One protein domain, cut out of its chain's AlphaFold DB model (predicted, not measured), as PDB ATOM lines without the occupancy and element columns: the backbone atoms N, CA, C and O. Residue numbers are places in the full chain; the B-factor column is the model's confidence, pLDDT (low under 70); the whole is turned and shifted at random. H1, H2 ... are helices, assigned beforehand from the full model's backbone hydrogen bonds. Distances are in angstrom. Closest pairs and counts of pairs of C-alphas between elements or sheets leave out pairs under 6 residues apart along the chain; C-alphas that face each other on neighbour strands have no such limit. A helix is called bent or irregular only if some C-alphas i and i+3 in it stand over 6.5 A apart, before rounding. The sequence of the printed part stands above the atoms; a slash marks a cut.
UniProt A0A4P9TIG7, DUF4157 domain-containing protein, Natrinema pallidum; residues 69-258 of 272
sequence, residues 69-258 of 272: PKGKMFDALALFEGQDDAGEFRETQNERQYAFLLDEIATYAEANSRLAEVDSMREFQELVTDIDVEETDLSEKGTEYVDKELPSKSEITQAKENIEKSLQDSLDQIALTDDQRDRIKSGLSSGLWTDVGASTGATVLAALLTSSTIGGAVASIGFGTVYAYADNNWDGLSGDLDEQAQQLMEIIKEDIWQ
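What this domain is: This is residues 69 to 258 of the 272 residues of the protein "DUF4157 domain-containing protein" of Natrinema pallidum (UniProt A0A4P9TIG7). One very long helix, H2, makes the long axis, with H4 side by side with it on one side and H7 packed along it on another; H9 and H10 cross H7 beyond, farther from H2. H1 packs on residues 94 to 102 of H2, with the short H5 and H6 on H1, while H3 packs across H2 near its other end and the short H8 packs on H7. The printed part has 190 residues, with ten named helices, H1 to H10 in chain order, and no named strand; the class is all helix. It is only just loose, close to compact, with a radius of gyration of the C-alphas of 19.6 A, and elongated, spanning 69 by 39 by 26 A.

How they stand to each other: H2, residues 88 to 129, touches H4, residues 153 to 171, with its residues 101 to 119 alone, at a shallow tilt of 4 degrees, opposite ways; the closest C-alphas, of Tyr 108 and Ile 163, are 6.6 A apart. H7, residues 200 to 212, touches residues 102 to 116 of H2 at a shallow tilt of 20 degrees, the same way, closest at the C-alphas of Ser 113 and Ser 211, 4.2 A. H1, residues 70 to 81, forms a helical hairpin with H2, at a steep tilt of 41 degrees, closest at the C-alphas of Phe 80 and Asn 94, 4.9 A. H1, H2 and H7 form a bundle, three helices that touch one another. H5, residues 178 to 185, touches H1 at the C-alphas of Asp 75 and Ile 184, 6.3 A; H6, residues 192 to 195, touches it at those of Ala 78 and Leu 192, 6.4 A, with residues 75 to 79 of H1 alone. H3, residues 140 to 146, touches residues 121 to 128 of H2, about perpendicular at 84 degrees, closest at the C-alphas of Gln 125 and Val 146, 5.6 A. H10, residues 241 to 258, touches H7 with its residues 242 to 249 alone, about perpendicular at 87 degrees, closest at the C-alphas of Ser 212 and Asp 242, 5.2 A. H9, residues 223 to 236, and H8, residues 218 to 221, touch H7 too, closest at the C-alphas of Ala 202 and Tyr 227, 5.5 A, and of Thr 210 and Val 218, 5.8 A. H2 and H10 are apart. Every O i to N i+4 pair is within hydrogen-bond range in H2, H3, H4, H5, H7 and H10, against 6 of 8 in H1 and 7 of 10 in H9; H6 and H8 are too short for such a pair.

Where its parts are: H2 runs 61.7 A from C-alpha 88 at (293.392, 186.396, 195.194) to C-alpha 129 at (249.787, 223.353, 171.974). H4 is 27.3 A long, H10 25.9 A, H9 19.9 A, H7 18.5 A and H1 17.9 A; H10 ends at C-alpha 258, (255.902, 214.283, 208.298). H1 and H9 are irregular: C-alphas 71 and 74 are 7.6 A apart, and C-alphas 232 and 235 are 7.7 A apart.

The domain as a whole: The two C-alphas farthest apart, of Gly 87 and Glu 135, are 70.0 A apart. The printed part has no cut, and no link is long. The mean pLDDT of the printed part is 76.4, and residues 84 to 85, 129 to 144, 186 to 202 and 212 to 221 are under 70.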
ATOM      1  N   PRO A  69     269.224 188.674 189.590       80.06
ATOM      2  CA  PRO A  69     267.971 189.372 189.346       80.06
ATOM      3  C   PRO A  69     268.174 190.886 189.488       80.06
ATOM      4  O   PRO A  69     268.891 191.340 190.378       80.06
ATOM      5  N   LYS A  70     267.493 191.668 188.644       80.62
ATOM      6  CA  LYS A  70     267.590 193.137 188.596       80.62
ATOM      7  C   LYS A  70     267.406 193.822 189.948       80.62
ATOM      8  O   LYS A  70     268.240 194.631 190.341       80.62
ATOM      9  N   GLY A  71     266.401 193.404 190.716       77.12
ATOM     10  CA  GLY A  71     266.155 193.932 192.064       77.12
ATOM     11  C   GLY A  71     267.295 193.684 193.063       77.12
ATOM     12  O   GLY A  71     267.325 194.319 194.108       77.12
ATOM     13  N   LYS A  72     268.249 192.801 192.744       81.06
ATOM     14  CA  LYS A  72     269.403 192.442 193.582       81.06
ATOM     15  C   LYS A  72     270.726 193.017 193.087       81.06
ATOM     16  O   LYS A  72     271.776 192.673 193.622       81.06
ATOM     17  N   MET A  73     270.708 193.888 192.078       83.06
ATOM     18  CA  MET A  73     271.940 194.439 191.513       83.06
ATOM     19  C   MET A  73     272.754 195.241 192.534       83.06
ATOM     20  O   MET A  73     273.972 195.105 192.603       83.06
ATOM     21  N   PHE A  74     272.091 196.012 193.394       79.12
ATOM     22  CA  PHE A  74     272.794 196.771 194.420       79.12
ATOM     23  C   PHE A  74     273.342 195.884 195.547       79.12
ATOM     24  O   PHE A  74     274.467 196.098 195.996       79.12
ATOM     25  N   ASP A  75     272.612 194.829 195.915       79.94
ATOM     26  CA  ASP A  75     273.081 193.799 196.850       79.94
ATOM     27  C   ASP A  75     274.361 193.122 196.333       79.94
ATOM     28  O   ASP A  75     275.295 192.864 197.096       79.94
ATOM     29  N   ALA A  76     274.430 192.852 195.027       83.88
ATOM     30  CA  ALA A  76     275.609 192.273 194.394       83.88
ATOM     31  C   ALA A  76     276.791 193.248 194.328       83.88
ATOM     32  O   ALA A  76     277.906 192.840 194.644       83.88
ATOM     33  N   LEU A  77     276.562 194.524 193.982       82.94
ATOM     34  CA  LEU A  77     277.603 195.562 194.043       82.94
ATOM     35  C   LEU A  77     278.242 195.601 195.427       82.94
ATOM     36  O   LEU A  77     279.461 195.524 195.559       82.94
ATOM     37  N   ALA A  78     277.395 195.663 196.450       78.31
ATOM     38  CA  ALA A  78     277.834 195.682 197.826       78.31
ATOM     39  C   ALA A  78     278.631 194.412 198.163       78.31
ATOM     40  O   ALA A  78     279.736 194.453 198.703       78.31
ATOM     41  N   LEU A  79     278.132 193.253 197.756       81.94
ATOM     42  CA  LEU A  79     278.780 191.991 198.064       81.94
ATOM     43  C   LEU A  79     280.154 191.840 197.387       81.94
ATOM     44  O   LEU A  79     281.044 191.237 197.988       81.94
ATOM     45  N   PHE A  80     280.342 192.365 196.175       84.19
ATOM     46  CA  PHE A  80     281.634 192.315 195.488       84.19
ATOM     47  C   PHE A  80     282.665 193.271 196.091       84.19
ATOM     48  O   PHE A  80     283.838 192.914 196.152       84.19
ATOM     49  N   GLU A  81     282.232 194.438 196.566       79.06
ATOM     50  CA  GLU A  81     283.099 195.433 197.209       79.06
ATOM     51  C   GLU A  81     283.546 195.011 198.615       79.06
ATOM     52  O   GLU A  81     284.677 195.273 198.996       79.06
ATOM     53  N   GLY A  82     282.688 194.337 199.387       73.19
ATOM     54  CA  GLY A  82     282.963 193.994 200.792       73.19
ATOM     55  C   GLY A  82     283.667 192.652 201.042       73.19
ATOM     56  O   GLY A  82     283.622 192.159 202.169       73.19
ATOM     57  N   GLN A  83     284.234 191.993 200.025       71.88
ATOM     58  CA  GLN A  83     284.825 190.644 200.136       71.88
ATOM     59  C   GLN A  83     286.361 190.638 200.049       71.88
ATOM     60  O   GLN A  83     286.940 189.919 199.236       71.88
ATOM     61  N   ASP A  84     287.003 191.389 200.944       63.31
ATOM     62  CA  ASP A  84     288.470 191.480 201.077       63.31
ATOM     63  C   ASP A  84     289.121 190.242 201.735       63.31
ATOM     64  O   ASP A  84     290.337 190.169 201.885       63.31
ATOM     65  N   ASP A  85     288.326 189.279 202.215       66.31
ATOM     66  CA  ASP A  85     288.801 188.049 202.866       66.31
ATOM     67  C   ASP A  85     288.816 186.829 201.929       66.31
ATOM     68  O   ASP A  85     289.084 185.693 202.346       66.31
ATOM     69  N   ALA A  86     288.532 187.053 200.648       71.81
ATOM     70  CA  ALA A  86     288.568 186.039 199.617       71.81
ATOM     71  C   ALA A  86     290.012 185.699 199.187       71.81
ATOM     72  O   ALA A  86     290.963 186.424 199.434       71.81
ATOM     73  N   GLY A  87     290.217 184.554 198.528       83.12
ATOM     74  CA  GLY A  87     291.510 184.292 197.879       83.12
ATOM     75  C   GLY A  87     291.719 185.197 196.656       83.12
ATOM     76  O   GLY A  87     290.744 185.518 195.983       83.12
ATOM     77  N   GLU A  88     292.976 185.492 196.297       86.31
ATOM     78  CA  GLU A  88     293.392 186.396 195.194       86.31
ATOM     79  C   GLU A  88     292.585 186.230 193.888       86.31
ATOM     80  O   GLU A  88     292.183 187.198 193.242       86.31
ATOM     81  N   PHE A  89     292.299 184.983 193.493       83.94
ATOM     82  CA  PHE A  89     291.486 184.711 192.306       83.94
ATOM     83  C   PHE A  89     290.062 185.269 192.430       83.94
ATOM     84  O   PHE A  89     289.545 185.849 191.478       83.94
ATOM     85  N   ARG A  90     289.420 185.073 193.584       83.69
ATOM     86  CA  ARG A  90     288.048 185.512 193.840       83.69
ATOM     87  C   ARG A  90     287.979 187.023 194.024       83.69
ATOM     88  O   ARG A  90     287.063 187.613 193.472       83.69
ATOM     89  N   GLU A  91     288.958 187.639 194.679       85.69
ATOM     90  CA  GLU A  91     289.086 189.104 194.726       85.69
ATOM     91  C   GLU A  91     289.138 189.685 193.307       85.69
ATOM     92  O   GLU A  91     288.304 190.504 192.937       85.69
ATOM     93  N   THR A  92     290.009 189.145 192.447       88.00
ATOM     94  CA  THR A  92     290.116 189.585 191.044       88.00
ATOM     95  C   THR A  92     288.805 189.397 190.265       88.00
ATOM     96  O   THR A  92     288.484 190.190 189.379       88.00
ATOM     97  N   GLN A  93     288.055 188.316 190.519       86.00
ATOM     98  CA  GLN A  93     286.744 188.124 189.886       86.00
ATOM     99  C   GLN A  93     285.719 189.138 190.406       86.00
ATOM    100  O   GLN A  93     285.025 189.742 189.593       86.00
ATOM    101  N   ASN A  94     285.664 189.355 191.721       86.19
ATOM    102  CA  ASN A  94     284.769 190.318 192.354       86.19
ATOM    103  C   ASN A  94     285.043 191.740 191.854       86.19
ATOM    104  O   ASN A  94     284.104 192.414 191.455       86.19
ATOM    105  N   GLU A  95     286.304 192.170 191.766       87.56
ATOM    106  CA  GLU A  95     286.676 193.486 191.228       87.56
ATOM    107  C   GLU A  95     286.170 193.690 189.794       87.56
ATOM    108  O   GLU A  95     285.640 194.745 189.447       87.56
ATOM    109  N   ARG A  96     286.297 192.663 188.943       89.12
ATOM    110  CA  ARG A  96     285.807 192.719 187.558       89.12
ATOM    111  C   ARG A  96     284.289 192.768 187.494       89.12
ATOM    112  O   ARG A  96     283.750 193.537 186.704       89.12
ATOM    113  N   GLN A  97     283.614 191.945 188.293       88.69
ATOM    114  CA  GLN A  97     282.154 191.908 188.349       88.69
ATOM    115  C   GLN A  97     281.588 193.207 188.925       88.69
ATOM    116  O   GLN A  97     280.610 193.720 188.395       88.69
ATOM    117  N   TYR A  98     282.244 193.774 189.936       87.50
ATOM    118  CA  TYR A  98     281.934 195.078 190.505       87.50
ATOM    119  C   TYR A  98     282.054 196.190 189.462       87.50
ATOM    120  O   TYR A  98     281.094 196.921 189.236       87.50
ATOM    121  N   ALA A  99     283.201 196.287 188.782       87.44
ATOM    122  CA  ALA A  99     283.431 197.316 187.770       87.44
ATOM    123  C   ALA A  99     282.452 197.201 186.593       87.44
ATOM    124  O   ALA A  99     281.921 198.210 186.139       87.44
ATOM    125  N   PHE A 100     282.188 195.977 186.131       89.56
ATOM    126  CA  PHE A 100     281.201 195.713 185.087       89.56
ATOM    127  C   PHE A 100     279.793 196.137 185.521       89.56
ATOM    128  O   PHE A 100     279.142 196.911 184.832       89.56
ATOM    129  N   LEU A 101     279.341 195.687 186.693       87.56
ATOM    130  CA  LEU A 101     278.002 195.995 187.191       87.56
ATOM    131  C   LEU A 101     277.800 197.499 187.413       87.56
ATOM    132  O   LEU A 101     276.734 198.034 187.119       87.56
ATOM    133  N   LEU A 102     278.831 198.186 187.898       84.75
ATOM    134  CA  LEU A 102     278.809 199.631 188.069       84.75
ATOM    135  C   LEU A 102     278.605 200.366 186.738       84.75
ATOM    136  O   LEU A 102     277.766 201.263 186.658       84.75
ATOM    137  N   ASP A 103     279.364 199.985 185.711       87.19
ATOM    138  CA  ASP A 103     279.294 200.589 184.378       87.19
ATOM    139  C   ASP A 103     277.923 200.370 183.723       87.19
ATOM    140  O   ASP A 103     277.323 201.302 183.184       87.19
ATOM    141  N   GLU A 104     277.369 199.163 183.857       89.38
ATOM    142  CA  GLU A 104     276.058 198.810 183.308       89.38
ATOM    143  C   GLU A 104     274.921 199.597 183.973       89.38
ATOM    144  O   GLU A 104     274.041 200.121 183.285       89.38
ATOM    145  N   ILE A 105     274.947 199.755 185.302       84.00
ATOM    146  CA  ILE A 105     273.912 200.539 185.994       84.00
ATOM    147  C   ILE A 105     274.070 202.036 185.697       84.00
ATOM    148  O   ILE A 105     273.069 202.730 185.508       84.00
ATOM    149  N   ALA A 106     275.300 202.549 185.615       83.31
ATOM    150  CA  ALA A 106     275.540 203.938 185.224       83.31
ATOM    151  C   ALA A 106     275.031 204.216 183.799       83.31
ATOM    152  O   ALA A 106     274.342 205.212 183.571       83.31
ATOM    153  N   THR A 107     275.299 203.299 182.867       87.19
ATOM    154  CA  THR A 107     274.815 203.364 181.482       87.19
ATOM    155  C   THR A 107     273.289 203.333 181.424       87.19
ATOM    156  O   THR A 107     272.684 204.159 180.736       87.19
ATOM    157  N   TYR A 108     272.653 202.435 182.183       86.12
ATOM    158  CA  TYR A 108     271.197 202.395 182.327       86.12
ATOM    159  C   TYR A 108     270.650 203.738 182.833       86.12
ATOM    160  O   TYR A 108     269.740 204.305 182.225       86.12
ATOM    161  N   ALA A 109     271.223 204.278 183.914       81.56
ATOM    162  CA  ALA A 109     270.756 205.515 184.531       81.56
ATOM    163  C   ALA A 109     270.884 206.720 183.583       81.56
ATOM    164  O   ALA A 109     269.958 207.530 183.497       81.56
ATOM    165  N   GLU A 110     271.987 206.824 182.839       82.31
ATOM    166  CA  GLU A 110     272.186 207.882 181.847       82.31
ATOM    167  C   GLU A 110     271.195 207.761 180.683       82.31
ATOM    168  O   GLU A 110     270.566 208.753 180.295       82.31
ATOM    169  N   ALA A 111     271.029 206.556 180.131       85.50
ATOM    170  CA  ALA A 111     270.095 206.316 179.038       85.50
ATOM    171  C   ALA A 111     268.658 206.662 179.457       85.50
ATOM    172  O   ALA A 111     267.943 207.341 178.714       85.50
ATOM    173  N   ASN A 112     268.274 206.286 180.678       81.44
ATOM    174  CA  ASN A 112     266.963 206.615 181.211       81.44
ATOM    175  C   ASN A 112     266.793 208.121 181.463       81.44
ATOM    176  O   ASN A 112     265.756 208.686 181.129       81.44
ATOM    177  N   SER A 113     267.836 208.810 181.943       80.50
ATOM    178  CA  SER A 113     267.801 210.266 182.146       80.50
ATOM    179  C   SER A 113     267.534 211.014 180.842       80.50
ATOM    180  O   SER A 113     266.780 211.986 180.830       80.50
ATOM    181  N   ARG A 114     268.136 210.564 179.734       83.06
ATOM    182  CA  ARG A 114     267.906 211.153 178.408       83.06
ATOM    183  C   ARG A 114     266.472 210.920 177.935       83.06
ATOM    184  O   ARG A 114     265.876 211.819 177.349       83.06
ATOM    185  N   LEU A 115     265.908 209.739 178.193       83.69
ATOM    186  CA  LEU A 115     264.511 209.455 177.859       83.69
ATOM    187  C   LEU A 115     263.534 210.271 178.709       83.69
ATOM    188  O   LEU A 115     262.557 210.774 178.164       83.69
ATOM    189  N   ALA A 116     263.808 210.449 180.001       79.81
ATOM    190  CA  ALA A 116     263.004 211.295 180.879       79.81
ATOM    191  C   ALA A 116     263.006 212.764 180.425       79.81
ATOM    192  O   ALA A 116     261.965 213.423 180.452       79.81
ATOM    193  N   GLU A 117     264.147 213.272 179.948       80.25
ATOM    194  CA  GLU A 117     264.237 214.615 179.367       80.25
ATOM    195  C   GLU A 117     263.376 214.737 178.101       80.25
ATOM    196  O   GLU A 117     262.594 215.678 177.973       80.25
ATOM    197  N   VAL A 118     263.466 213.764 177.191       84.19
ATOM    198  CA  VAL A 118     262.657 213.730 175.963       84.19
ATOM    199  C   VAL A 118     261.160 213.649 176.274       84.19
ATOM    200  O   VAL A 118     260.369 214.356 175.651       84.19
ATOM    201  N   ASP A 119     260.768 212.829 177.250       82.94
ATOM    202  CA  ASP A 119     259.372 212.701 177.671       82.94
ATOM    203  C   ASP A 119     258.854 214.007 178.294       82.94
ATOM    204  O   ASP A 119     257.767 214.468 177.950       82.94
ATOM    205  N   SER A 120     259.683 214.681 179.098       80.38
ATOM    206  CA  SER A 120     259.370 216.003 179.659       80.38
ATOM    207  C   SER A 120     259.220 217.076 178.572       80.38
ATOM    208  O   SER A 120     258.315 217.907 178.642       80.38
ATOM    209  N   MET A 121     260.081 217.070 177.543       81.81
ATOM    210  CA  MET A 121     259.950 217.982 176.396       81.81
ATOM    211  C   MET A 121     258.641 217.740 175.635       81.81
ATOM    212  O   MET A 121     257.998 218.697 175.206       81.81
ATOM    213  N   ARG A 122     258.224 216.476 175.492       84.94
ATOM    214  CA  ARG A 122     256.962 216.104 174.840       84.94
ATOM    215  C   ARG A 122     255.759 216.598 175.640       84.94
ATOM    216  O   ARG A 122     254.860 217.203 175.069       84.94
ATOM    217  N   GLU A 123     255.750 216.382 176.952       81.69
ATOM    218  CA  GLU A 123     254.692 216.897 177.832       81.69
ATOM    219  C   GLU A 123     254.605 218.427 177.783       81.69
ATOM    220  O   GLU A 123     253.511 218.989 177.751       81.69
ATOM    221  N   PHE A 124     255.751 219.107 177.704       80.44
ATOM    222  CA  PHE A 124     255.792 220.549 177.502       80.44
ATOM    223  C   PHE A 124     255.178 220.966 176.156       80.44
ATOM    224  O   PHE A 124     254.377 221.899 176.133       80.44
ATOM    225  N   GLN A 125     255.497 220.278 175.050       79.12
ATOM    226  CA  GLN A 125     254.874 220.545 173.745       79.12
ATOM    227  C   GLN A 125     253.352 220.372 173.797       79.12
ATOM    228  O   GLN A 125     252.637 221.252 173.325       79.12
ATOM    229  N   GLU A 126     252.857 219.291 174.408       79.44
ATOM    230  CA  GLU A 126     251.417 219.043 174.574       79.44
ATOM    231  C   GLU A 126     250.735 220.167 175.372       79.44
ATOM    232  O   GLU A 126     249.657 220.635 175.006       79.44
ATOM    233  N   LEU A 127     251.391 220.664 176.423       77.06
ATOM    234  CA  LEU A 127     250.864 221.744 177.255       77.06
ATOM    235  C   LEU A 127     250.867 223.102 176.538       77.06
ATOM    236  O   LEU A 127     249.955 223.905 176.735       77.06
ATOM    237  N   VAL A 128     251.870 223.361 175.694       73.81
ATOM    238  CA  VAL A 128     251.978 224.601 174.911       73.81
ATOM    239  C   VAL A 128     251.060 224.584 173.688       73.81
ATOM    240  O   VAL A 128     250.570 225.641 173.313       73.81
ATOM    241  N   THR A 129     250.744 223.425 173.097       64.94
ATOM    242  CA  THR A 129     249.787 223.353 171.974       64.94
ATOM    243  C   THR A 129     248.370 223.807 172.332       64.94
ATOM    244  O   THR A 129     247.631 224.227 171.444       64.94
ATOM    245  N   ASP A 130     248.004 223.770 173.616       60.50
ATOM    246  CA  ASP A 130     246.712 224.254 174.120       60.50
ATOM    247  C   ASP A 130     246.717 225.756 174.474       60.50
ATOM    248  O   ASP A 130     245.673 226.325 174.813       60.50
ATOM    249  N   ILE A 131     247.876 226.416 174.395       60.16
ATOM    250  CA  ILE A 131     248.072 227.833 174.712       60.16
ATOM    251  C   ILE A 131     248.366 228.581 173.408       60.16
ATOM    252  O   ILE A 131     249.142 228.122 172.575       60.16
ATOM    253  N   ASP A 132     247.743 229.744 173.211       58.31
ATOM    254  CA  ASP A 132     248.006 230.582 172.039       58.31
ATOM    255  C   ASP A 132     249.450 231.115 172.118       58.31
ATOM    256  O   ASP A 132     249.745 232.070 172.839       58.31
ATOM    257  N   VAL A 133     250.379 230.430 171.440       54.88
ATOM    258  CA  VAL A 133     251.835 230.620 171.580       54.88
ATOM    259  C   VAL A 133     252.257 232.058 171.251       54.88
ATOM    260  O   VAL A 133     253.239 232.546 171.804       54.88
ATOM    261  N   GLU A 134     251.481 232.766 170.418       54.66
ATOM    262  CA  GLU A 134     251.694 234.182 170.082       54.66
ATOM    263  C   GLU A 134     251.537 235.143 171.281       54.66
ATOM    264  O   GLU A 134     252.086 236.244 171.239       54.66
ATOM    265  N   GLU A 135     250.828 234.754 172.350       52.62
ATOM    266  CA  GLU A 135     250.592 235.601 173.535       52.62
ATOM    267  C   GLU A 135     251.494 235.237 174.735       52.62
ATOM    268  O   GLU A 135     251.566 235.977 175.722       52.62
ATOM    269  N   THR A 136     252.230 234.126 174.654       57.44
ATOM    270  CA  THR A 136     253.155 233.665 175.703       57.44
ATOM    271  C   THR A 136     254.601 234.056 175.410       57.44
ATOM    272  O   THR A 136     255.210 233.560 174.466       57.44
ATOM    273  N   ASP A 137     255.192 234.878 176.285       63.06
ATOM    274  CA  ASP A 137     256.638 235.148 176.326       63.06
ATOM    275  C   ASP A 137     257.389 233.875 176.770       63.06
ATOM    276  O   ASP A 137     257.729 233.679 177.943       63.06
ATOM    277  N   LEU A 138     257.604 232.951 175.833       65.31
ATOM    278  CA  LEU A 138     258.425 231.768 176.062       65.31
ATOM    279  C   LEU A 138     259.899 232.169 176.179       65.31
ATOM    280  O   LEU A 138     260.410 233.017 175.450       65.31
ATOM    281  N   SER A 139     260.614 231.517 177.097       68.19
ATOM    282  CA  SER A 139     262.077 231.610 177.128       68.19
ATOM    283  C   SER A 139     262.690 231.017 175.851       68.19
ATOM    284  O   SER A 139     262.075 230.166 175.213       68.19
ATOM    285  N   GLU A 140     263.935 231.381 175.532       67.06
ATOM    286  CA  GLU A 140     264.683 230.854 174.372       67.06
ATOM    287  C   GLU A 140     264.707 229.310 174.321       67.06
ATOM    288  O   GLU A 140     264.546 228.709 173.260       67.06
ATOM    289  N   LYS A 141     264.794 228.652 175.486       64.00
ATOM    290  CA  LYS A 141     264.674 227.189 175.602       64.00
ATOM    291  C   LYS A 141     263.255 226.671 175.354       64.00
ATOM    292  O   LYS A 141     263.083 225.599 174.793       64.00
ATOM    293  N   GLY A 142     262.239 227.426 175.770       65.31
ATOM    294  CA  GLY A 142     260.836 227.087 175.527       65.31
ATOM    295  C   GLY A 142     260.499 227.126 174.038       65.31
ATOM    296  O   GLY A 142     259.850 226.214 173.541       65.31
ATOM    297  N   THR A 143     261.011 228.123 173.310       68.38
ATOM    298  CA  THR A 143     260.886 228.180 171.847       68.38
ATOM    299  C   THR A 143     261.641 227.045 171.152       68.38
ATOM    300  O   THR A 143     261.109 226.456 170.219       68.38
ATOM    301  N   GLU A 144     262.833 226.669 171.637       69.88
ATOM    302  CA  GLU A 144     263.593 225.527 171.097       69.88
ATOM    303  C   GLU A 144     262.832 224.198 171.242       69.88
ATOM    304  O   GLU A 144     262.882 223.352 170.349       69.88
ATOM    305  N   TYR A 145     262.111 224.005 172.349       73.06
ATOM    306  CA  TYR A 145     261.343 222.784 172.575       73.06
ATOM    307  C   TYR A 145     260.114 222.673 171.686       73.06
ATOM    308  O   TYR A 145     259.814 221.565 171.262       73.06
ATOM    309  N   VAL A 146     259.425 223.771 171.368       74.00
ATOM    310  CA  VAL A 146     258.202 223.734 170.544       74.00
ATOM    311  C   VAL A 146     258.480 223.236 169.122       74.00
ATOM    312  O   VAL A 146     257.701 222.450 168.591       74.00
ATOM    313  N   ASP A 147     259.617 223.615 168.536       74.44
ATOM    314  CA  ASP A 147     259.946 223.293 167.139       74.44
ATOM    315  C   ASP A 147     260.715 221.968 166.962       74.44
ATOM    316  O   ASP A 147     261.058 221.576 165.843       74.44
ATOM    317  N   LYS A 148     261.023 221.263 168.056       81.38
ATOM    318  CA  LYS A 148     261.827 220.038 168.019       81.38
ATOM    319  C   LYS A 148     260.976 218.828 167.632       81.38
ATOM    320  O   LYS A 148     259.989 218.518 168.290       81.38
ATOM    321  N   GLU A 149     261.396 218.080 166.612       83.19
ATOM    322  CA  GLU A 149     260.811 216.761 166.346       83.19
ATOM    323  C   GLU A 149     261.196 215.797 167.475       83.19
ATOM    324  O   GLU A 149     262.374 215.479 167.670       83.19
ATOM    325  N   LEU A 150     260.197 215.357 168.242       85.56
ATOM    326  CA  LEU A 150     260.355 214.411 169.341       85.56
ATOM    327  C   LEU A 150     259.786 213.038 168.955       85.56
ATOM    328  O   LEU A 150     258.807 212.968 168.206       85.56
ATOM    329  N   PRO A 151     260.373 211.940 169.463       86.25
ATOM    330  CA  PRO A 151     259.804 210.611 169.286       86.25
ATOM    331  C   PRO A 151     258.412 210.528 169.919       86.25
ATOM    332  O   PRO A 151     258.097 211.201 170.904       86.25
ATOM    333  N   SER A 152     257.574 209.661 169.363       85.38
ATOM    334  CA  SER A 152     256.245 209.397 169.900       85.38
ATOM    335  C   SER A 152     256.314 208.747 171.282       85.38
ATOM    336  O   SER A 152     257.274 208.057 171.629       85.38
ATOM    337  N   LYS A 153     255.230 208.873 172.058       85.44
ATOM    338  CA  LYS A 153     255.102 208.207 173.363       85.44
ATOM    339  C   LYS A 153     255.370 206.699 173.282       85.44
ATOM    340  O   LYS A 153     256.026 206.145 174.153       85.44
ATOM    341  N   SER A 154     254.905 206.049 172.212       86.06
ATOM    342  CA  SER A 154     255.146 204.618 171.989       86.06
ATOM    343  C   SER A 154     256.622 204.301 171.748       86.06
ATOM    344  O   SER A 154     257.097 203.275 172.224       86.06
ATOM    345  N   GLU A 155     257.343 205.148 171.012       85.62
ATOM    346  CA  GLU A 155     258.780 204.975 170.769       85.62
ATOM    347  C   GLU A 155     259.589 205.188 172.053       85.62
ATOM    348  O   GLU A 155     260.536 204.446 172.302       85.62
ATOM    349  N   ILE A 156     259.182 206.137 172.903       82.25
ATOM    350  CA  ILE A 156     259.786 206.349 174.228       82.25
ATOM    351  C   ILE A 156     259.564 205.118 175.117       82.25
ATOM    352  O   ILE A 156     260.524 204.612 175.697       82.25
ATOM    353  N   THR A 157     258.334 204.594 175.199       85.06
ATOM    354  CA  THR A 157     258.036 203.368 175.962       85.06
ATOM    355  C   THR A 157     258.863 202.185 175.463       85.06
ATOM    356  O   THR A 157     259.502 201.504 176.258       85.06
ATOM    357  N   GLN A 158     258.933 201.982 174.146       86.19
ATOM    358  CA  GLN A 158     259.736 200.907 173.568       86.19
ATOM    359  C   GLN A 158     261.236 201.084 173.851       86.19
ATOM    360  O   GLN A 158     261.948 200.109 174.084       86.19
ATOM    361  N   ALA A 159     261.740 202.320 173.840       86.38
ATOM    362  CA  ALA A 159     263.126 202.602 174.191       86.38
ATOM    363  C   ALA A 159     263.426 202.258 175.660       86.38
ATOM    364  O   ALA A 159     264.472 201.665 175.924       86.38
ATOM    365  N   LYS A 160     262.502 202.551 176.589       83.56
ATOM    366  CA  LYS A 160     262.618 202.153 178.004       83.56
ATOM    367  C   LYS A 160     262.686 200.635 178.159       83.56
ATOM    368  O   LYS A 160     263.639 200.132 178.746       83.56
ATOM    369  N   GLU A 161     261.758 199.906 177.539       86.56
ATOM    370  CA  GLU A 161     261.748 198.435 177.557       86.56
ATOM    371  C   GLU A 161     263.055 197.839 177.002       86.56
ATOM    372  O   GLU A 161     263.595 196.871 177.541       86.56
ATOM    373  N   ASN A 162     263.604 198.429 175.934       87.38
ATOM    374  CA  ASN A 162     264.865 197.978 175.343       87.38
ATOM    375  C   ASN A 162     266.066 198.204 176.272       87.38
ATOM    376  O   ASN A 162     266.925 197.326 176.374       87.38
ATOM    377  N   ILE A 163     266.137 199.357 176.938       87.31
ATOM    378  CA  ILE A 163     267.196 199.665 177.911       87.31
ATOM    379  C   ILE A 163     267.092 198.724 179.111       87.31
ATOM    380  O   ILE A 163     268.093 198.157 179.549       87.31
ATOM    381  N   GLU A 164     265.876 198.490 179.599       84.69
ATOM    382  CA  GLU A 164     265.621 197.580 180.705       84.69
ATOM    383  C   GLU A 164     266.024 196.135 180.370       84.69
ATOM    384  O   GLU A 164     266.641 195.442 181.188       84.69
ATOM    385  N   LYS A 165     265.705 195.685 179.156       87.25
ATOM    386  CA  LYS A 165     266.132 194.381 178.656       87.25
ATOM    387  C   LYS A 165     267.649 194.303 178.510       87.25
ATOM    388  O   LYS A 165     268.227 193.296 178.896       87.25
ATOM    389  N   SER A 166     268.287 195.353 177.996       87.69
ATOM    390  CA  SER A 166     269.747 195.408 177.874       87.69
ATOM    391  C   SER A 166     270.425 195.267 179.233       87.69
ATOM    392  O   SER A 166     271.374 194.500 179.356       87.69
ATOM    393  N   LEU A 167     269.911 195.945 180.266       87.69
ATOM    394  CA  LEU A 167     270.427 195.787 181.622       87.69
ATOM    395  C   LEU A 167     270.249 194.346 182.111       87.69
ATOM    396  O   LEU A 167     271.186 193.774 182.656       87.69
ATOM    397  N   GLN A 168     269.080 193.734 181.897       86.56
ATOM    398  CA  GLN A 168     268.868 192.336 182.285       86.56
ATOM    399  C   GLN A 168     269.835 191.382 181.564       86.56
ATOM    400  O   GLN A 168     270.439 190.533 182.216       86.56
ATOM    401  N   ASP A 169     270.039 191.560 180.257       85.75
ATOM    402  CA  ASP A 169     270.994 190.780 179.461       85.75
ATOM    403  C   ASP A 169     272.434 190.922 180.008       85.75
ATOM    404  O   ASP A 169     273.222 189.972 179.959       85.75
ATOM    405  N   SER A 170     272.796 192.088 180.550       87.31
ATOM    406  CA  SER A 170     274.081 192.311 181.223       87.31
ATOM    407  C   SER A 170     274.152 191.627 182.592       87.31
ATOM    408  O   SER A 170     275.138 190.955 182.897       87.31
ATOM    409  N   LEU A 171     273.097 191.714 183.406       87.06
ATOM    410  CA  LEU A 171     273.026 191.049 184.714       87.06
ATOM    411  C   LEU A 171     273.082 189.519 184.603       87.06
ATOM    412  O   LEU A 171     273.642 188.846 185.473       87.06
ATOM    413  N   ASP A 172     272.570 188.966 183.507       83.38
ATOM    414  CA  ASP A 172     272.630 187.534 183.210       83.38
ATOM    415  C   ASP A 172     274.068 187.031 182.983       83.38
ATOM    416  O   ASP A 172     274.339 185.833 183.117       83.38
ATOM    417  N   GLN A 173     275.012 187.933 182.689       82.75
ATOM    418  CA  GLN A 173     276.436 187.616 182.540       82.75
ATOM    419  C   GLN A 173     277.180 187.564 183.882       82.75
ATOM    420  O   GLN A 173     278.324 187.097 183.934       82.75
ATOM    421  N   ILE A 174     276.549 188.009 184.970       83.56
ATOM    422  CA  ILE A 174     277.147 187.996 186.303       83.56
ATOM    423  C   ILE A 174     276.946 186.621 186.928       83.56
ATOM    424  O   ILE A 174     275.832 186.180 187.206       83.56
ATOM    425  N   ALA A 175     278.064 185.938 187.167       79.25
ATOM    426  CA  ALA A 175     278.083 184.633 187.804       79.25
ATOM    427  C   ALA A 175     278.352 184.773 189.304       79.25
ATOM    428  O   ALA A 175     279.422 185.230 189.701       79.25
ATOM    429  N   LEU A 176     277.405 184.317 190.122       81.38
ATOM    430  CA  LEU A 176     277.537 184.261 191.578       81.38
ATOM    431  C   LEU A 176     277.935 182.856 192.038       81.38
ATOM    432  O   LEU A 176     277.377 181.863 191.557       81.38
ATOM    433  N   THR A 177     278.835 182.764 193.018       80.94
ATOM    434  CA  THR A 177     279.050 181.510 193.754       80.94
ATOM    435  C   THR A 177     277.845 181.188 194.643       80.94
ATOM    436  O   THR A 177     277.000 182.044 194.917       80.94
ATOM    437  N   ASP A 178     277.755 179.947 195.121       80.56
ATOM    438  CA  ASP A 178     276.635 179.529 195.971       80.56
ATOM    439  C   ASP A 178     276.586 180.299 197.299       80.56
ATOM    440  O   ASP A 178     275.511 180.707 197.726       80.56
ATOM    441  N   ASP A 179     277.734 180.612 197.902       81.69
ATOM    442  CA  ASP A 179     277.773 181.430 199.115       81.69
ATOM    443  C   ASP A 179     277.417 182.904 198.851       81.69
ATOM    444  O   ASP A 179     276.740 183.530 199.664       81.69
ATOM    445  N   GLN A 180     277.809 183.462 197.698       81.81
ATOM    446  CA  GLN A 180     277.419 184.820 197.307       81.81
ATOM    447  C   GLN A 180     275.909 184.915 197.059       81.81
ATOM    448  O   GLN A 180     275.249 185.852 197.505       81.81
ATOM    449  N   ARG A 181     275.342 183.899 196.408       81.75
ATOM    450  CA  ARG A 181     273.901 183.745 196.215       81.75
ATOM    451  C   ARG A 181     273.159 183.663 197.536       81.75
ATOM    452  O   ARG A 181     272.154 184.348 197.686       81.75
ATOM    453  N   ASP A 182     273.594 182.800 198.446       80.06
ATOM    454  CA  ASP A 182     272.895 182.595 199.713       80.06
ATOM    455  C   ASP A 182     272.879 183.886 200.534       80.06
ATOM    456  O   ASP A 182     271.840 184.227 201.100       80.06
ATOM    457  N   ARG A 183     273.973 184.661 200.489       78.44
ATOM    458  CA  ARG A 183     274.042 186.007 201.076       78.44
ATOM    459  C   ARG A 183     273.051 186.986 200.438       78.44
ATOM    460  O   ARG A 183     272.424 187.744 201.163       78.44
ATOM    461  N   ILE A 184     272.875 186.958 199.117       79.00
ATOM    462  CA  ILE A 184     271.897 187.813 198.414       79.00
ATOM    463  C   ILE A 184     270.449 187.356 198.688       79.00
ATOM    464  O   ILE A 184     269.549 188.177 198.862       79.00
ATOM    465  N   LYS A 185     270.196 186.040 198.739       75.25
ATOM    466  CA  LYS A 185     268.856 185.449 198.917       75.25
ATOM    467  C   LYS A 185     268.320 185.550 200.333       75.25
ATOM    468  O   LYS A 185     267.107 185.639 200.493       75.25
ATOM    469  N   SER A 186     269.178 185.493 201.352       68.12
ATOM    470  CA  SER A 186     268.728 185.558 202.744       68.12
ATOM    471  C   SER A 186     268.074 186.895 203.104       68.12
ATOM    472  O   SER A 186     267.582 187.033 204.222       68.12
ATOM    473  N   GLY A 187     268.075 187.864 202.179       56.75
ATOM    474  CA  GLY A 187     267.906 189.266 202.509       56.75
ATOM    475  C   GLY A 187     269.141 189.703 203.282       56.75
ATOM    476  O   GLY A 187     269.641 189.000 204.169       56.75
ATOM    477  N   LEU A 188     269.695 190.845 202.918       56.03
ATOM    478  CA  LEU A 188     270.844 191.390 203.616       56.03
ATOM    479  C   LEU A 188     270.348 191.956 204.941       56.03
ATOM    480  O   LEU A 188     270.073 193.141 205.052       56.03
ATOM    481  N   SER A 189     270.176 191.102 205.948       41.62
ATOM    482  CA  SER A 189     269.814 191.546 207.287       41.62
ATOM    483  C   SER A 189     270.913 192.484 207.810       41.62
ATOM    484  O   SER A 189     271.947 192.026 208.297       41.62
ATOM    485  N   SER A 190     270.685 193.790 207.659       46.97
ATOM    486  CA  SER A 190     271.243 194.894 208.444       46.97
ATOM    487  C   SER A 190     272.773 195.041 208.515       46.97
ATOM    488  O   SER A 190     273.271 195.431 209.569       46.97
ATOM    489  N   GLY A 191     273.538 194.708 207.468       50.19
ATOM    490  CA  GLY A 191     275.011 194.734 207.573       50.19
ATOM    491  C   GLY A 191     275.804 194.985 206.292       50.19
ATOM    492  O   GLY A 191     276.853 195.616 206.311       50.19
ATOM    493  N   LEU A 192     275.317 194.516 205.142       52.16
ATOM    494  CA  LEU A 192     276.103 194.611 203.910       52.16
ATOM    495  C   LEU A 192     276.166 196.051 203.384       52.16
ATOM    496  O   LEU A 192     277.233 196.516 203.015       52.16
ATOM    497  N   TRP A 193     275.051 196.778 203.442       56.44
ATOM    498  CA  TRP A 193     275.012 198.210 203.157       56.44
ATOM    499  C   TRP A 193     275.700 199.052 204.264       56.44
ATOM    500  O   TRP A 193     276.010 200.220 204.078       56.44
ATOM    501  N   THR A 194     276.012 198.494 205.437       55.59
ATOM    502  CA  THR A 194     276.798 199.229 206.449       55.59
ATOM    503  C   THR A 194     278.307 199.011 206.321       55.59
ATOM    504  O   THR A 194     279.067 199.905 206.689       55.59
ATOM    505  N   ASP A 195     278.735 197.851 205.810       53.66
ATOM    506  CA  ASP A 195     280.152 197.454 205.711       53.66
ATOM    507  C   ASP A 195     280.788 197.803 204.357       53.66
ATOM    508  O   ASP A 195     281.997 198.012 204.258       53.66
ATOM    509  N   VAL A 196     279.975 197.884 203.310       50.91
ATOM    510  CA  VAL A 196     280.387 198.264 201.958       50.91
ATOM    511  C   VAL A 196     280.522 199.769 201.894       50.91
ATOM    512  O   VAL A 196     279.689 200.487 202.445       50.91
ATOM    513  N   GLY A 197     281.551 200.262 201.203       51.78
ATOM    514  CA  GLY A 197     281.753 201.682 200.960       51.78
ATOM    515  C   GLY A 197     280.454 202.369 200.537       51.78
ATOM    516  O   GLY A 197     280.024 202.296 199.387       51.78
ATOM    517  N   ALA A 198     279.843 203.090 201.481       52.75
ATOM    518  CA  ALA A 198     278.566 203.783 201.330       52.75
ATOM    519  C   ALA A 198     278.555 204.824 200.193       52.75
ATOM    520  O   ALA A 198     277.542 205.471 199.960       52.75
ATOM    521  N   SER A 199     279.669 205.035 199.486       60.44
ATOM    522  CA  SER A 199     279.780 206.005 198.404       60.44
ATOM    523  C   SER A 199     279.309 205.470 197.061       60.44
ATOM    524  O   SER A 199     278.611 206.188 196.349       60.44
ATOM    525  N   THR A 200     279.681 204.250 196.674       65.31
ATOM    526  CA  THR A 200     279.574 203.856 195.263       65.31
ATOM    527  C   THR A 200     278.182 203.338 194.924       65.31
ATOM    528  O   THR A 200     277.530 203.886 194.034       65.31
ATOM    529  N   GLY A 201     277.667 202.381 195.704       66.06
ATOM    530  CA  GLY A 201     276.278 201.927 195.589       66.06
ATOM    531  C   GLY A 201     275.271 203.065 195.791       66.06
ATOM    532  O   GLY A 201     274.311 203.172 195.032       66.06
ATOM    533  N   ALA A 202     275.533 203.982 196.733       69.19
ATOM    534  CA  ALA A 202     274.688 205.158 196.952       69.19
ATOM    535  C   ALA A 202     274.701 206.130 195.769       69.19
ATOM    536  O   ALA A 202     273.661 206.675 195.418       69.19
ATOM    537  N   THR A 203     275.861 206.345 195.142       71.81
ATOM    538  CA  THR A 203     275.988 207.238 193.981       71.81
ATOM    539  C   THR A 203     275.232 206.681 192.781       71.81
ATOM    540  O   THR A 203     274.493 207.410 192.124       71.81
ATOM    541  N   VAL A 204     275.379 205.383 192.514       74.31
ATOM    542  CA  VAL A 204     274.705 204.713 191.398       74.31
ATOM    543  C   VAL A 204     273.189 204.663 191.624       74.31
ATOM    544  O   VAL A 204     272.422 205.014 190.729       74.31
ATOM    545  N   LEU A 205     272.744 204.320 192.837       76.44
ATOM    546  CA  LEU A 205     271.330 204.373 193.209       76.44
ATOM    547  C   LEU A 205     270.765 205.796 193.097       76.44
ATOM    548  O   LEU A 205     269.659 205.995 192.602       76.44
ATOM    549  N   ALA A 206     271.520 206.805 193.524       74.88
ATOM    550  CA  ALA A 206     271.089 208.190 193.414       74.88
ATOM    551  C   ALA A 206     270.998 208.668 191.960       74.88
ATOM    552  O   ALA A 206     270.080 209.420 191.628       74.88
ATOM    553  N   ALA A 207     271.907 208.225 191.087       74.69
ATOM    554  CA  ALA A 207     271.823 208.490 189.655       74.69
ATOM    555  C   ALA A 207     270.549 207.873 189.056       74.69
ATOM    556  O   ALA A 207     269.825 208.565 188.341       74.69
ATOM    557  N   LEU A 208     270.230 206.625 189.424       78.62
ATOM    558  CA  LEU A 208     268.989 205.951 189.035       78.62
ATOM    559  C   LEU A 208     267.741 206.717 189.506       78.62
ATOM    560  O   LEU A 208     266.830 206.967 188.727       78.62
ATOM    561  N   LEU A 209     267.705 207.137 190.769       76.38
ATOM    562  CA  LEU A 209     266.576 207.899 191.313       76.38
ATOM    563  C   LEU A 209     266.422 209.270 190.652       76.38
ATOM    564  O   LEU A 209     265.311 209.783 190.515       76.38
ATOM    565  N   THR A 210     267.535 209.890 190.260       73.38
ATOM    566  CA  THR A 210     267.517 211.197 189.595       73.38
ATOM    567  C   THR A 210     266.953 211.073 188.184       73.38
ATOM    568  O   THR A 210     266.234 211.967 187.749       73.38
ATOM    569  N   SER A 211     267.245 209.976 187.481       71.50
ATOM    570  CA  SER A 211     266.718 209.742 186.137       71.50
ATOM    571  C   SER A 211     265.262 209.282 186.128       71.50
ATOM    572  O   SER A 211     264.536 209.614 185.194       71.50
ATOM    573  N   SER A 212     264.813 208.570 187.166       68.69
ATOM    574  CA  SER A 212     263.448 208.036 187.242       68.69
ATOM    575  C   SER A 212     262.410 209.007 187.819       68.69
ATOM    576  O   SER A 212     261.208 208.766 187.677       68.69
ATOM    577  N   THR A 213     262.834 210.102 188.466       64.88
ATOM    578  CA  THR A 213     261.926 211.058 189.123       64.88
ATOM    579  C   THR A 213     261.879 212.402 188.399       64.88
ATOM    580  O   THR A 213     262.880 213.100 188.237       64.88
ATOM    581  N   ILE A 214     260.674 212.806 187.989       49.34
ATOM    582  CA  ILE A 214     260.434 214.116 187.376       49.34
ATOM    583  C   ILE A 214     260.721 215.203 188.428       49.34
ATOM    584  O   ILE A 214     260.095 215.234 189.488       49.34
ATOM    585  N   GLY A 215     261.676 216.097 188.145       50.81
ATOM    586  CA  GLY A 215     261.937 217.297 188.955       50.81
ATOM    587  C   GLY A 215     263.164 217.269 189.879       50.81
ATOM    588  O   GLY A 215     263.370 218.234 190.611       50.81
ATOM    589  N   GLY A 216     264.005 216.227 189.848       51.00
ATOM    590  CA  GLY A 216     265.322 216.257 190.510       51.00
ATOM    591  C   GLY A 216     265.294 216.205 192.046       51.00
ATOM    592  O   GLY A 216     266.228 216.686 192.691       51.00
ATOM    593  N   ALA A 217     264.253 215.605 192.636       52.19
ATOM    594  CA  ALA A 217     264.040 215.521 194.089       52.19
ATOM    595  C   ALA A 217     265.238 214.939 194.875       52.19
ATOM    596  O   ALA A 217     265.433 215.259 196.044       52.19
ATOM    597  N   VAL A 218     266.090 214.134 194.234       53.75
ATOM    598  CA  VAL A 218     267.278 213.530 194.860       53.75
ATOM    599  C   VAL A 218     268.302 214.574 195.322       53.75
ATOM    600  O   VAL A 218     268.943 214.386 196.358       53.75
ATOM    601  N   ALA A 219     268.451 215.690 194.598       53.78
ATOM    602  CA  ALA A 219     269.491 216.681 194.883       53.78
ATOM    603  C   ALA A 219     269.319 217.358 196.257       53.78
ATOM    604  O   ALA A 219     270.312 217.743 196.874       53.78
ATOM    605  N   SER A 220     268.084 217.475 196.758       59.22
ATOM    606  CA  SER A 220     267.791 218.046 198.080       59.22
ATOM    607  C   SER A 220     267.841 217.026 199.220       59.22
ATOM    608  O   SER A 220     267.975 217.423 200.374       59.22
ATOM    609  N   ILE A 221     267.753 215.726 198.924       67.38
ATOM    610  CA  ILE A 221     267.558 214.664 199.925       67.38
ATOM    611  C   ILE A 221     268.888 214.122 200.486       67.38
ATOM    612  O   ILE A 221     268.936 213.618 201.607       67.38
ATOM    613  N   GLY A 222     270.000 214.302 199.772       71.31
ATOM    614  CA  GLY A 222     271.323 213.839 200.200       71.31
ATOM    615  C   GLY A 222     271.497 212.320 200.066       71.31
ATOM    616  O   GLY A 222     270.639 211.526 200.447       71.31
ATOM    617  N   PHE A 223     272.645 211.894 199.531       73.44
ATOM    618  CA  PHE A 223     272.874 210.490 199.161       73.44
ATOM    619  C   PHE A 223     272.830 209.515 200.343       73.44
ATOM    620  O   PHE A 223     272.311 208.415 200.200       73.44
ATOM    621  N   GLY A 224     273.322 209.922 201.519       73.56
ATOM    622  CA  GLY A 224     273.273 209.080 202.719       73.56
ATOM    623  C   GLY A 224     271.843 208.787 203.182       73.56
ATOM    624  O   GLY A 224     271.560 207.680 203.630       73.56
ATOM    625  N   THR A 225     270.930 209.749 203.016       76.94
ATOM    626  CA  THR A 225     269.505 209.567 203.315       76.94
ATOM    627  C   THR A 225     268.901 208.567 202.343       76.94
ATOM    628  O   THR A 225     268.387 207.542 202.769       76.94
ATOM    629  N   VAL A 226     269.040 208.816 201.037       76.81
ATOM    630  CA  VAL A 226     268.559 207.918 199.972       76.81
ATOM    631  C   VAL A 226     268.986 206.476 200.226       76.81
ATOM    632  O   VAL A 226     268.177 205.552 200.166       76.81
ATOM    633  N   TYR A 227     270.260 206.307 200.553       76.44
ATOM    634  CA  TYR A 227     270.849 205.016 200.839       76.44
ATOM    635  C   TYR A 227     270.212 204.322 202.047       76.44
ATOM    636  O   TYR A 227     269.826 203.162 201.952       76.44
ATOM    637  N   ALA A 228     270.046 205.037 203.163       78.50
ATOM    638  CA  ALA A 228     269.427 204.487 204.367       78.50
ATOM    639  C   ALA A 228     267.976 204.038 204.126       78.50
ATOM    640  O   ALA A 228     267.545 203.017 204.660       78.50
ATOM    641  N   TYR A 229     267.218 204.767 203.305       82.12
ATOM    642  CA  TYR A 229     265.869 204.341 202.933       82.12
ATOM    643  C   TYR A 229     265.888 203.120 202.017       82.12
ATOM    644  O   TYR A 229     265.079 202.216 202.213       82.12
ATOM    645  N   ALA A 230     266.806 203.058 201.053       79.69
ATOM    646  CA  ALA A 230     266.914 201.904 200.167       79.69
ATOM    647  C   ALA A 230     267.265 200.625 200.932       79.69
ATOM    648  O   ALA A 230     266.590 199.620 200.731       79.69
ATOM    649  N   ASP A 231     268.219 200.686 201.865       77.31
ATOM    650  CA  ASP A 231     268.594 199.554 202.726       77.31
ATOM    651  C   ASP A 231     267.376 198.930 203.434       77.31
ATOM    652  O   ASP A 231     267.255 197.713 203.538       77.31
ATOM    653  N   ASN A 232     266.415 199.760 203.852       79.00
ATOM    654  CA  ASN A 232     265.242 199.295 204.591       79.00
ATOM    655  C   ASN A 232     264.034 198.934 203.715       79.00
ATOM    656  O   ASN A 232     263.158 198.202 204.173       79.00
ATOM    657  N   ASN A 233     263.948 199.461 202.490       81.81
ATOM    658  CA  ASN A 233     262.714 199.409 201.702       81.81
ATOM    659  C   ASN A 233     262.867 198.726 200.342       81.81
ATOM    660  O   ASN A 233     261.882 198.172 199.864       81.81
ATOM    661  N   TRP A 234     264.057 198.735 199.730       80.44
ATOM    662  CA  TRP A 234     264.264 198.362 198.323       80.44
ATOM    663  C   TRP A 234     263.738 196.964 197.978       80.44
ATOM    664  O   TRP A 234     263.015 196.793 197.000       80.44
ATOM    665  N   ASP A 235     264.010 195.980 198.836       75.81
ATOM    666  CA  ASP A 235     263.557 194.592 198.671       75.81
ATOM    667  C   ASP A 235     262.032 194.415 198.724       75.81
ATOM    668  O   ASP A 235     261.504 193.413 198.238       75.81
ATOM    669  N   GLY A 236     261.324 195.365 199.337       79.69
ATOM    670  CA  GLY A 236     259.866 195.378 199.415       79.69
ATOM    671  C   GLY A 236     259.191 196.060 198.226       79.69
ATOM    672  O   GLY A 236     257.967 195.977 198.110       79.69
ATOM    673  N   LEU A 237     259.953 196.729 197.356       84.69
ATOM    674  CA  LEU A 237     259.416 197.482 196.226       84.69
ATOM    675  C   LEU A 237     259.126 196.552 195.052       84.69
ATOM    676  O   LEU A 237     259.871 195.615 194.758       84.69
ATOM    677  N   SER A 238     258.040 196.837 194.347       81.94
ATOM    678  CA  SER A 238     257.586 196.030 193.212       81.94
ATOM    679  C   SER A 238     257.672 196.811 191.909       81.94
ATOM    680  O   SER A 238     257.669 198.035 191.948       81.94
ATOM    681  N   GLY A 239     257.703 196.106 190.782       83.38
ATOM    682  CA  GLY A 239     257.739 196.743 189.469       83.38
ATOM    683  C   GLY A 239     259.110 196.719 188.808       83.38
ATOM    684  O   GLY A 239     260.008 195.989 189.242       83.38
ATOM    685  N   ASP A 240     259.240 197.494 187.735       81.62
ATOM    686  CA  ASP A 240     260.533 197.758 187.101       81.62
ATOM    687  C   ASP A 240     261.419 198.672 187.978       81.62
ATOM    688  O   ASP A 240     261.007 199.159 189.034       81.62
ATOM    689  N   LEU A 241     262.676 198.883 187.574       80.62
ATOM    690  CA  LEU A 241     263.610 199.700 188.360       80.62
ATOM    691  C   LEU A 241     263.154 201.148 188.528       80.62
ATOM    692  O   LEU A 241     263.468 201.763 189.549       80.62
ATOM    693  N   ASP A 242     262.450 201.699 187.544       79.19
ATOM    694  CA  ASP A 242     261.971 203.072 187.596       79.19
ATOM    695  C   ASP A 242     260.800 203.174 188.571       79.19
ATOM    696  O   ASP A 242     260.782 204.074 189.411       79.19
ATOM    697  N   GLU A 243     259.874 202.216 188.527       84.88
ATOM    698  CA  GLU A 243     258.760 202.086 189.464       84.88
ATOM    699  C   GLU A 243     259.260 201.887 190.898       84.88
ATOM    700  O   GLU A 243     258.753 202.532 191.822       84.88
ATOM    701  N   GLN A 244     260.275 201.040 191.101       84.56
ATOM    702  CA  GLN A 244     260.919 200.861 192.404       84.56
ATOM    703  C   GLN A 244     261.580 202.163 192.871       84.56
ATOM    704  O   GLN A 244     261.371 202.606 194.000       84.56
ATOM    705  N   ALA A 245     262.332 202.834 192.002       82.31
ATOM    706  CA  ALA A 245     262.984 204.092 192.335       82.31
ATOM    707  C   ALA A 245     261.966 205.204 192.679       82.31
ATOM    708  O   ALA A 245     262.154 205.950 193.642       82.31
ATOM    709  N   GLN A 246     260.847 205.284 191.960       84.50
ATOM    710  CA  GLN A 246     259.760 206.218 192.260       84.50
ATOM    711  C   GLN A 246     259.088 205.908 193.599       84.50
ATOM    712  O   GLN A 246     258.898 206.822 194.400       84.50
ATOM    713  N   GLN A 247     258.787 204.637 193.883       88.19
ATOM    714  CA  GLN A 247     258.225 204.230 195.176       88.19
ATOM    715  C   GLN A 247     259.159 204.587 196.333       88.19
ATOM    716  O   GLN A 247     258.708 205.135 197.337       88.19
ATOM    717  N   LEU A 248     260.465 204.343 196.181       85.62
ATOM    718  CA  LEU A 248     261.449 204.727 197.189       85.62
ATOM    719  C   LEU A 248     261.441 206.243 197.428       85.62
ATOM    720  O   LEU A 248     261.490 206.692 198.570       85.62
ATOM    721  N   MET A 249     261.371 207.034 196.356       83.62
ATOM    722  CA  MET A 249     261.327 208.489 196.457       83.62
ATOM    723  C   MET A 249     260.069 208.988 197.173       83.62
ATOM    724  O   MET A 249     260.156 209.924 197.965       83.62
ATOM    725  N   GLU A 250     258.913 208.376 196.919       87.31
ATOM    726  CA  GLU A 250     257.674 208.724 197.620       87.31
ATOM    727  C   GLU A 250     257.766 208.409 199.116       87.31
ATOM    728  O   GLU A 250     257.454 209.281 199.922       87.31
ATOM    729  N   ILE A 251     258.322 207.253 199.497       88.50
ATOM    730  CA  ILE A 251     258.583 206.924 200.911       88.50
ATOM    731  C   ILE A 251     259.462 208.002 201.563       88.50
ATOM    732  O   ILE A 251     259.144 208.504 202.639       88.50
ATOM    733  N   ILE A 252     260.553 208.400 200.900       86.25
ATOM    734  CA  ILE A 252     261.462 209.418 201.444       86.25
ATOM    735  C   ILE A 252     260.750 210.770 201.607       86.25
ATOM    736  O   ILE A 252     260.923 211.442 202.625       86.25
ATOM    737  N   LYS A 253     259.968 211.195 200.608       83.94
ATOM    738  CA  LYS A 253     259.228 212.464 200.662       83.94
ATOM    739  C   LYS A 253     258.175 212.461 201.765       83.94
ATOM    740  O   LYS A 253     258.059 213.466 202.462       83.94
ATOM    741  N   GLU A 254     257.424 211.371 201.917       86.56
ATOM    742  CA  GLU A 254     256.400 211.241 202.956       86.56
ATOM    743  C   GLU A 254     257.008 211.382 204.356       86.56
ATOM    744  O   GLU A 254     256.482 212.143 205.172       86.56
ATOM    745  N   ASP A 255     258.145 210.736 204.616       85.31
ATOM    746  CA  ASP A 255     258.813 210.818 205.917       85.31
ATOM    747  C   ASP A 255     259.426 212.205 206.179       85.31
ATOM    748  O   ASP A 255     259.306 212.736 207.289       85.31
ATOM    749  N   ILE A 256     260.037 212.839 205.168       81.50
ATOM    750  CA  ILE A 256     260.548 214.217 205.287       81.50
ATOM    751  C   ILE A 256     259.398 215.194 205.568       81.50
ATOM    752  O   ILE A 256     259.505 216.027 206.469       81.50
ATOM    753  N   TRP A 257     258.282 215.070 204.845       76.75
ATOM    754  CA  TRP A 257     257.106 215.920 205.032       76.75
ATOM    755  C   TRP A 257     256.511 215.775 206.439       76.75
ATOM    756  O   TRP A 257     256.221 216.772 207.105       76.75
ATOM    757  N   GLN A 258     256.382 214.541 206.938       75.88
ATOM    758  CA  GLN A 258     255.902 214.283 208.298       75.88
ATOM    759  C   GLN A 258     256.840 214.854 209.373       75.88
ATOM    760  O   GLN A 258     256.367 215.332 210.409       75.88
TER     761      GLN A 258